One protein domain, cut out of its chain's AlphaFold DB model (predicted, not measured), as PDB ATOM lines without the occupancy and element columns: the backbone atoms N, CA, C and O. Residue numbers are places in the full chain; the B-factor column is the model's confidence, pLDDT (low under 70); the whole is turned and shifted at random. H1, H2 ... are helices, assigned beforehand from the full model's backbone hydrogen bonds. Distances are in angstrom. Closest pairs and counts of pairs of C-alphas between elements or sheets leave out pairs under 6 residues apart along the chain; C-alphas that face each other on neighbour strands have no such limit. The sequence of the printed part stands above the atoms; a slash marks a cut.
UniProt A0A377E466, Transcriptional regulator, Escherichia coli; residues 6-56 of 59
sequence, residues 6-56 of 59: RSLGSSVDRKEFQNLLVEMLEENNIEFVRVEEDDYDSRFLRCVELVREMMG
ATOM      1  N   ARG A   6      31.303  39.865 -17.628       58.22
ATOM      2  CA  ARG A   6      31.984  40.040 -16.340       58.22
ATOM      3  C   ARG A   6      33.476  40.348 -16.476       58.22
ATOM      4  O   ARG A   6      34.038  40.932 -15.556       58.22
ATOM      5  N   SER A   7      34.105  40.022 -17.607       60.38
ATOM      6  CA  SER A   7      35.489  40.419 -17.899       60.38
ATOM      7  C   SER A   7      35.624  41.851 -18.429       60.38
ATOM      8  O   SER A   7      36.744  42.341 -18.521       60.38
ATOM      9  N   LEU A   8      34.517  42.516 -18.792       57.94
ATOM     10  CA  LEU A   8      34.508  43.822 -19.470       57.94
ATOM     11  C   LEU A   8      34.637  45.036 -18.529       57.94
ATOM     12  O   LEU A   8      34.529  46.164 -18.986       57.94
ATOM     13  N   GLY A   9      34.925  44.828 -17.241       69.94
ATOM     14  CA  GLY A   9      35.225  45.919 -16.308       69.94
ATOM     15  C   GLY A   9      34.082  46.264 -15.351       69.94
ATOM     16  O   GLY A   9      33.391  45.376 -14.835       69.94
ATOM     17  N   SER A  10      33.940  47.551 -15.032       81.19
ATOM     18  CA  SER A  10      33.045  48.066 -13.991       81.19
ATOM     19  C   SER A  10      31.559  47.855 -14.324       81.19
ATOM     20  O   SER A  10      31.183  47.467 -15.429       81.19
ATOM     21  N   SER A  11      30.665  48.086 -13.356       83.06
ATOM     22  CA  SER A  11      29.215  48.053 -13.612       83.06
ATOM     23  C   SER A  11      28.760  49.097 -14.631       83.06
ATOM     24  O   SER A  11      27.764  48.862 -15.312       83.06
ATOM     25  N   VAL A  12      29.486  50.214 -14.743       86.62
ATOM     26  CA  VAL A  12      29.223  51.275 -15.720       86.62
ATOM     27  C   VAL A  12      29.559  50.778 -17.121       86.62
ATOM     28  O   VAL A  12      28.677  50.770 -17.974       86.62
ATOM     29  N   ASP A  13      30.765  50.235 -17.310       86.38
ATOM     30  CA  ASP A  13      31.230  49.727 -18.611       86.38
ATOM     31  C   ASP A  13      30.294  48.639 -19.159       86.38
ATOM     32  O   ASP A  13      29.959  48.609 -20.341       86.38
ATOM     33  N   ARG A  14      29.791  47.760 -18.278       86.31
ATOM     34  CA  ARG A  14      28.813  46.732 -18.668       86.31
ATOM     35  C   ARG A  14      27.494  47.326 -19.154       86.31
ATOM     36  O   ARG A  14      26.907  46.781 -20.084       86.31
ATOM     37  N   LYS A  15      27.017  48.404 -18.527       88.69
ATOM     38  CA  LYS A  15      25.764  49.064 -18.915       88.69
ATOM     39  C   LYS A  15      25.921  49.799 -20.242       88.69
ATOM     40  O   LYS A  15      25.050  49.681 -21.096       88.69
ATOM     41  N   GLU A  16      27.032  50.506 -20.430       90.88
ATOM     42  CA  GLU A  16      27.339  51.180 -21.695       90.88
ATOM     43  C   GLU A  16      27.442  50.180 -22.846       90.88
ATOM     44  O   GLU A  16      26.815  50.373 -23.885       90.88
ATOM     45  N   PHE A  17      28.132  49.057 -22.634       90.44
ATOM     46  CA  PHE A  17      28.209  47.997 -23.636       90.44
ATOM     47  C   PHE A  17      26.835  47.398 -23.972       90.44
ATOM     48  O   PHE A  17      26.528  47.173 -25.139       90.44
ATOM     49  N   GLN A  18      25.999  47.132 -22.963       91.75
ATOM     50  CA  GLN A  18      24.647  46.609 -23.187       91.75
ATOM     51  C   GLN A  18      23.775  47.587 -23.976       91.75
ATOM     52  O   GLN A  18      23.048  47.151 -24.864       91.75
ATOM     53  N   ASN A  19      23.868  48.887 -23.684       95.06
ATOM     54  CA  ASN A  19      23.144  49.912 -24.431       95.06
ATOM     55  C   ASN A  19      23.600  49.952 -25.894       95.06
ATOM     56  O   ASN A  19      22.759  49.887 -26.782       95.06
ATOM     57  N   LEU A  20      24.914  49.951 -26.138       95.75
ATOM     58  CA  LEU A  20      25.466  49.920 -27.493       95.75
ATOM     59  C   LEU A  20      25.010  48.675 -28.272       95.75
ATOM     60  O   LEU A  20      24.668  48.768 -29.445       95.75
ATOM     61  N   LEU A  21      24.981  47.503 -27.628       95.69
ATOM     62  CA  LEU A  21      24.496  46.276 -28.263       95.69
ATOM     63  C   LEU A  21      23.023  46.395 -28.674       95.69
ATOM     64  O   LEU A  21      22.672  45.981 -29.775       95.69
ATOM     65  N   VAL A  22      22.175  46.942 -27.800       96.69
ATOM     66  CA  VAL A  22      20.753  47.162 -28.097       96.69
ATOM     67  C   VAL A  22      20.592  48.126 -29.271       96.69
ATOM     68  O   VAL A  22      19.912  47.776 -30.230       96.69
ATOM     69  N   GLU A  23      21.282  49.270 -29.244       97.75
ATOM     70  CA  GLU A  23      21.273  50.248 -30.343       97.75
ATOM     71  C   GLU A  23      21.652  49.586 -31.677       97.75
ATOM     72  O   GLU A  23      20.932  49.709 -32.665       97.75
ATOM     73  N   MET A  24      22.727  48.790 -31.699       97.94
ATOM     74  CA  MET A  24      23.154  48.081 -32.908       97.94
ATOM     75  C   MET A  24      22.123  47.053 -33.404       97.94
ATOM     76  O   MET A  24      21.972  46.890 -34.616       97.94
ATOM     77  N   LEU A  25      21.428  46.334 -32.515       98.12
ATOM     78  CA  LEU A  25      20.379  45.383 -32.912       98.12
ATOM     79  C   LEU A  25      19.180  46.115 -33.530       98.12
ATOM     80  O   LEU A  25      18.695  45.705 -34.587       98.12
ATOM     81  N   GLU A  26      18.753  47.219 -32.913       97.44
ATOM     82  CA  GLU A  26      17.644  48.055 -33.384       97.44
ATOM     83  C   GLU A  26      17.952  48.693 -34.746       97.44
ATOM     84  O   GLU A  26      17.155  48.567 -35.677       97.44
ATOM     85  N   GLU A  27      19.133  49.300 -34.909       98.25
ATOM     86  CA  GLU A  27      19.567  49.915 -36.174       98.25
ATOM     87  C   GLU A  27      19.592  48.919 -37.343       98.25
ATOM     88  O   GLU A  27      19.346  49.283 -38.495       98.25
ATOM     89  N   ASN A  28      19.864  47.645 -37.051       98.12
ATOM     90  CA  ASN A  28      19.914  46.579 -38.046       98.12
ATOM     91  C   ASN A  28      18.584  45.822 -38.196       98.12
ATOM     92  O   ASN A  28      18.531  44.846 -38.945       98.12
ATOM     93  N   ASN A  29      17.507  46.282 -37.549       97.44
ATOM     94  CA  ASN A  29      16.186  45.641 -37.547       97.44
ATOM     95  C   ASN A  29      16.245  44.156 -37.145       97.44
ATOM     96  O   ASN A  29      15.538  43.317 -37.707       97.44
ATOM     97  N   ILE A  30      17.125  43.818 -36.203       98.00
ATOM     98  CA  ILE A  30      17.233  42.468 -35.662       98.00
ATOM     99  C   ILE A  30      16.266  42.372 -34.488       98.00
ATOM    100  O   ILE A  30      16.458  43.030 -33.470       98.00
ATOM    101  N   GLU A  31      15.230  41.546 -34.619       95.94
ATOM    102  CA  GLU A  31      14.299  41.287 -33.521       95.94
ATOM    103  C   GLU A  31      15.006  40.567 -32.369       95.94
ATOM    104  O   GLU A  31      15.720  39.579 -32.563       95.94
ATOM    105  N   PHE A  32      14.794  41.055 -31.149       95.81
ATOM    106  CA  PHE A  32      15.349  40.459 -29.942       95.81
ATOM    107  C   PHE A  32      14.375  40.588 -28.771       95.81
ATOM    108  O   PHE A  32      13.501  41.454 -28.746       95.81
ATOM    109  N   VAL A  33      14.565  39.732 -27.769       95.25
ATOM    110  CA  VAL A  33      13.871  39.819 -26.483       95.25
ATOM    111  C   VAL A  33      14.898  40.111 -25.402       95.25
ATOM    112  O   VAL A  33      15.888  39.391 -25.254       95.25
ATOM    113  N   ARG A  34      14.655  41.164 -24.621       94.75
ATOM    114  CA  ARG A  34      15.449  41.468 -23.434       94.75
ATOM    115  C   ARG A  34      14.890  40.708 -22.234       94.75
ATOM    116  O   ARG A  34      13.729  40.874 -21.881       94.75
ATOM    117  N   VAL A  35      15.727  39.892 -21.597       94.81
ATOM    118  CA  VAL A  35      15.402  39.241 -20.320       94.81
ATOM    119  C   VAL A  35      15.891  40.136 -19.183       94.81
ATOM    120  O   VAL A  35      17.090  40.401 -19.090       94.81
ATOM    121  N   GLU A  36      14.972  40.609 -18.342       93.50
ATOM    122  CA  GLU A  36      15.250  41.602 -17.288       93.50
ATOM    123  C   GLU A  36      15.293  41.008 -15.872       93.50
ATOM    124  O   GLU A  36      15.456  41.750 -14.911       93.50
ATOM    125  N   GLU A  37      15.205  39.681 -15.732       93.88
ATOM    126  CA  GLU A  37      15.175  39.047 -14.412       93.88
ATOM    127  C   GLU A  37      16.500  39.194 -13.637       93.88
ATOM    128  O   GLU A  37      17.607  39.011 -14.171       93.88
ATOM    129  N   ASP A  38      16.381  39.495 -12.344       89.19
ATOM    130  CA  ASP A  38      17.499  39.894 -11.485       89.19
ATOM    131  C   ASP A  38      18.374  38.712 -11.033       89.19
ATOM    132  O   ASP A  38      19.606  38.828 -10.946       89.19
ATOM    133  N   ASP A  39      17.783  37.538 -10.799       93.69
ATOM    134  CA  ASP A  39      18.494  36.341 -10.344       93.69
ATOM    135  C   ASP A  39      18.698  35.303 -11.458       93.69
ATOM    136  O   ASP A  39      18.214  35.421 -12.580       93.69
ATOM    137  N   TYR A  40      19.558  34.322 -11.196       91.94
ATOM    138  CA  TYR A  40      19.924  33.345 -12.220       91.94
ATOM    139  C   TYR A  40      18.800  32.352 -12.519       91.94
ATOM    140  O   TYR A  40      18.600  32.020 -13.688       91.94
ATOM    141  N   ASP A  41      18.076  31.902 -11.496       95.44
ATOM    142  CA  ASP A  41      17.058  30.867 -11.646       95.44
ATOM    143  C   ASP A  41      15.843  31.429 -12.392       95.44
ATOM    144  O   ASP A  41      15.344  30.794 -13.323       95.44
ATOM    145  N   SER A  42      15.427  32.658 -12.077       95.62
ATOM    146  CA  SER A  42      14.374  33.361 -12.821       95.62
ATOM    147  C   SER A  42      14.759  33.616 -14.280       95.62
ATOM    148  O   SER A  42      13.972  33.308 -15.176       95.62
ATOM    149  N   ARG A  43      15.993  34.065 -14.563       96.44
ATOM    150  CA  ARG A  43      16.489  34.185 -15.950       96.44
ATOM    151  C   ARG A  43      16.466  32.854 -16.690       96.44
ATOM    152  O   ARG A  43      16.096  32.815 -17.861       96.44
ATOM    153  N   PHE A  44      16.873  31.770 -16.030       95.75
ATOM    154  CA  PHE A  44      16.852  30.439 -16.624       95.75
ATOM    155  C   PHE A  44      15.426  30.024 -16.998       95.75
ATOM    156  O   PHE A  44      15.187  29.639 -18.143       95.75
ATOM    157  N   LEU A  45      14.474  30.160 -16.070       96.88
ATOM    158  CA  LEU A  45      13.069  29.839 -16.318       96.88
ATOM    159  C   LEU A  45      12.484  30.700 -17.442       96.88
ATOM    160  O   LEU A  45      11.852  30.154 -18.347       96.88
ATOM    161  N   ARG A  46      12.782  32.005 -17.462       96.75
ATOM    162  CA  ARG A  46      12.319  32.901 -18.527       96.75
ATOM    163  C   ARG A  46      12.852  32.494 -19.902       96.75
ATOM    164  O   ARG A  46      12.107  32.494 -20.877       96.75
ATOM    165  N   CYS A  47      14.121  32.100 -19.994       96.56
ATOM    166  CA  CYS A  47      14.689  31.586 -21.240       96.56
ATOM    167  C   CYS A  47      14.029  30.272 -21.685       96.56
ATOM    168  O   CYS A  47      13.805  30.083 -22.878       96.56
ATOM    169  N   VAL A  48      13.697  29.371 -20.753       96.00
ATOM    170  CA  VAL A  48      12.970  28.131 -21.075       96.00
ATOM    171  C   VAL A  48      11.590  28.447 -21.648       96.00
ATOM    172  O   VAL A  48      11.215  27.866 -22.663       96.00
ATOM    173  N   GLU A  49      10.849  29.373 -21.043       95.81
ATOM    174  CA  GLU A  49       9.536  29.801 -21.543       95.81
ATOM    175  C   GLU A  49       9.611  30.360 -22.965       95.81
ATOM    176  O   GLU A  49       8.851  29.921 -23.825       95.81
ATOM    177  N   LEU A  50      10.574  31.248 -23.234       95.56
ATOM    178  CA  LEU A  50      10.788  31.818 -24.568       95.56
ATOM    179  C   LEU A  50      11.059  30.737 -25.623       95.56
ATOM    180  O   LEU A  50      10.507  30.780 -26.719       95.56
ATOM    181  N   VAL A  51      11.876  29.731 -25.296       95.06
ATOM    182  CA  VAL A  51      12.149  28.617 -26.220       95.06
ATOM    183  C   VAL A  51      10.887  27.791 -26.475       95.06
ATOM    184  O   VAL A  51      10.614  27.437 -27.620       95.06
ATOM    185  N   ARG A  52      10.086  27.516 -25.438       95.06
ATOM    186  CA  ARG A  52       8.816  26.782 -25.580       95.06
ATOM    187  C   ARG A  52       7.810  27.525 -26.456       95.06
ATOM    188  O   ARG A  52       7.155  26.905 -27.292       95.06
ATOM    189  N   GLU A  53       7.719  28.844 -26.297       93.94
ATOM    190  CA  GLU A  53       6.907  29.725 -27.148       93.94
ATOM    191  C   GLU A  53       7.326  29.615 -28.616       93.94
ATOM    192  O   GLU A  53       6.485  29.384 -29.484       93.94
ATOM    193  N   MET A  54       8.632  29.678 -28.894       91.38
ATOM    194  CA  MET A  54       9.172  29.532 -30.252       91.38
ATOM    195  C   MET A  54       8.920  28.145 -30.858       91.38
ATOM    196  O   MET A  54       8.813  28.015 -32.077       91.38
ATOM    197  N   MET A  55       8.828  27.109 -30.025       93.62
ATOM    198  CA  MET A  55       8.525  25.742 -30.453       93.62
ATOM    199  C   MET A  55       7.020  25.479 -30.634       93.62
ATOM    200  O   MET A  55       6.651  24.410 -31.119       93.62
ATOM    201  N   GLY A  56       6.152  26.435 -30.284       89.81
ATOM    202  CA  GLY A  56       4.699  26.278 -30.373       89.81
ATOM    203  C   GLY A  56       4.118  25.334 -29.317       89.81
ATOM    204  O   GLY A  56       3.037  24.790 -29.516       89.81
TER     205      GLY A  56
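AT A GLANCE: This is residues 6 to 56 of the 59 residues of the protein "Transcriptional regulator" of Escherichia coli (UniProt A0A377E466). The printed part is a flat, open N: two well-formed helices, H1 then H2, point nearly the same way without meeting, and the extended link of residues 28 to 39 runs back between them. There is no packed core. The printed part has 51 residues with two named helices, no named strand, and class all helix. It is loose, with a radius of gyration of the C-alphas of 13.5 A and spans of 37 by 29 by 15 A.

HOW THE PARTS SIT: Compare H1, residues 11 to 27, with H2, residues 40 to 54: they are apart, no C-alpha of the one within 8 A of the other. In both, every O i to N i+4 pair is within hydrogen-bond range.

IN THESE COORDINATES: Find C-alpha 11 at (29.215, 48.053, -13.612); from there H1 runs 24.6 A to C-alpha 27. H2 runs 21.3 A, from C-alpha 40 at (19.924, 33.345, -12.220) to C-alpha 54 at (9.172, 29.532, -30.252).

THE WHOLE: The two C-alphas farthest apart, of Ser 10 and Gly 56, are 39.3 A apart. The 12-residue link is long. The printed part has no cut. Look at residues 6 to 9 for pLDDT under 70.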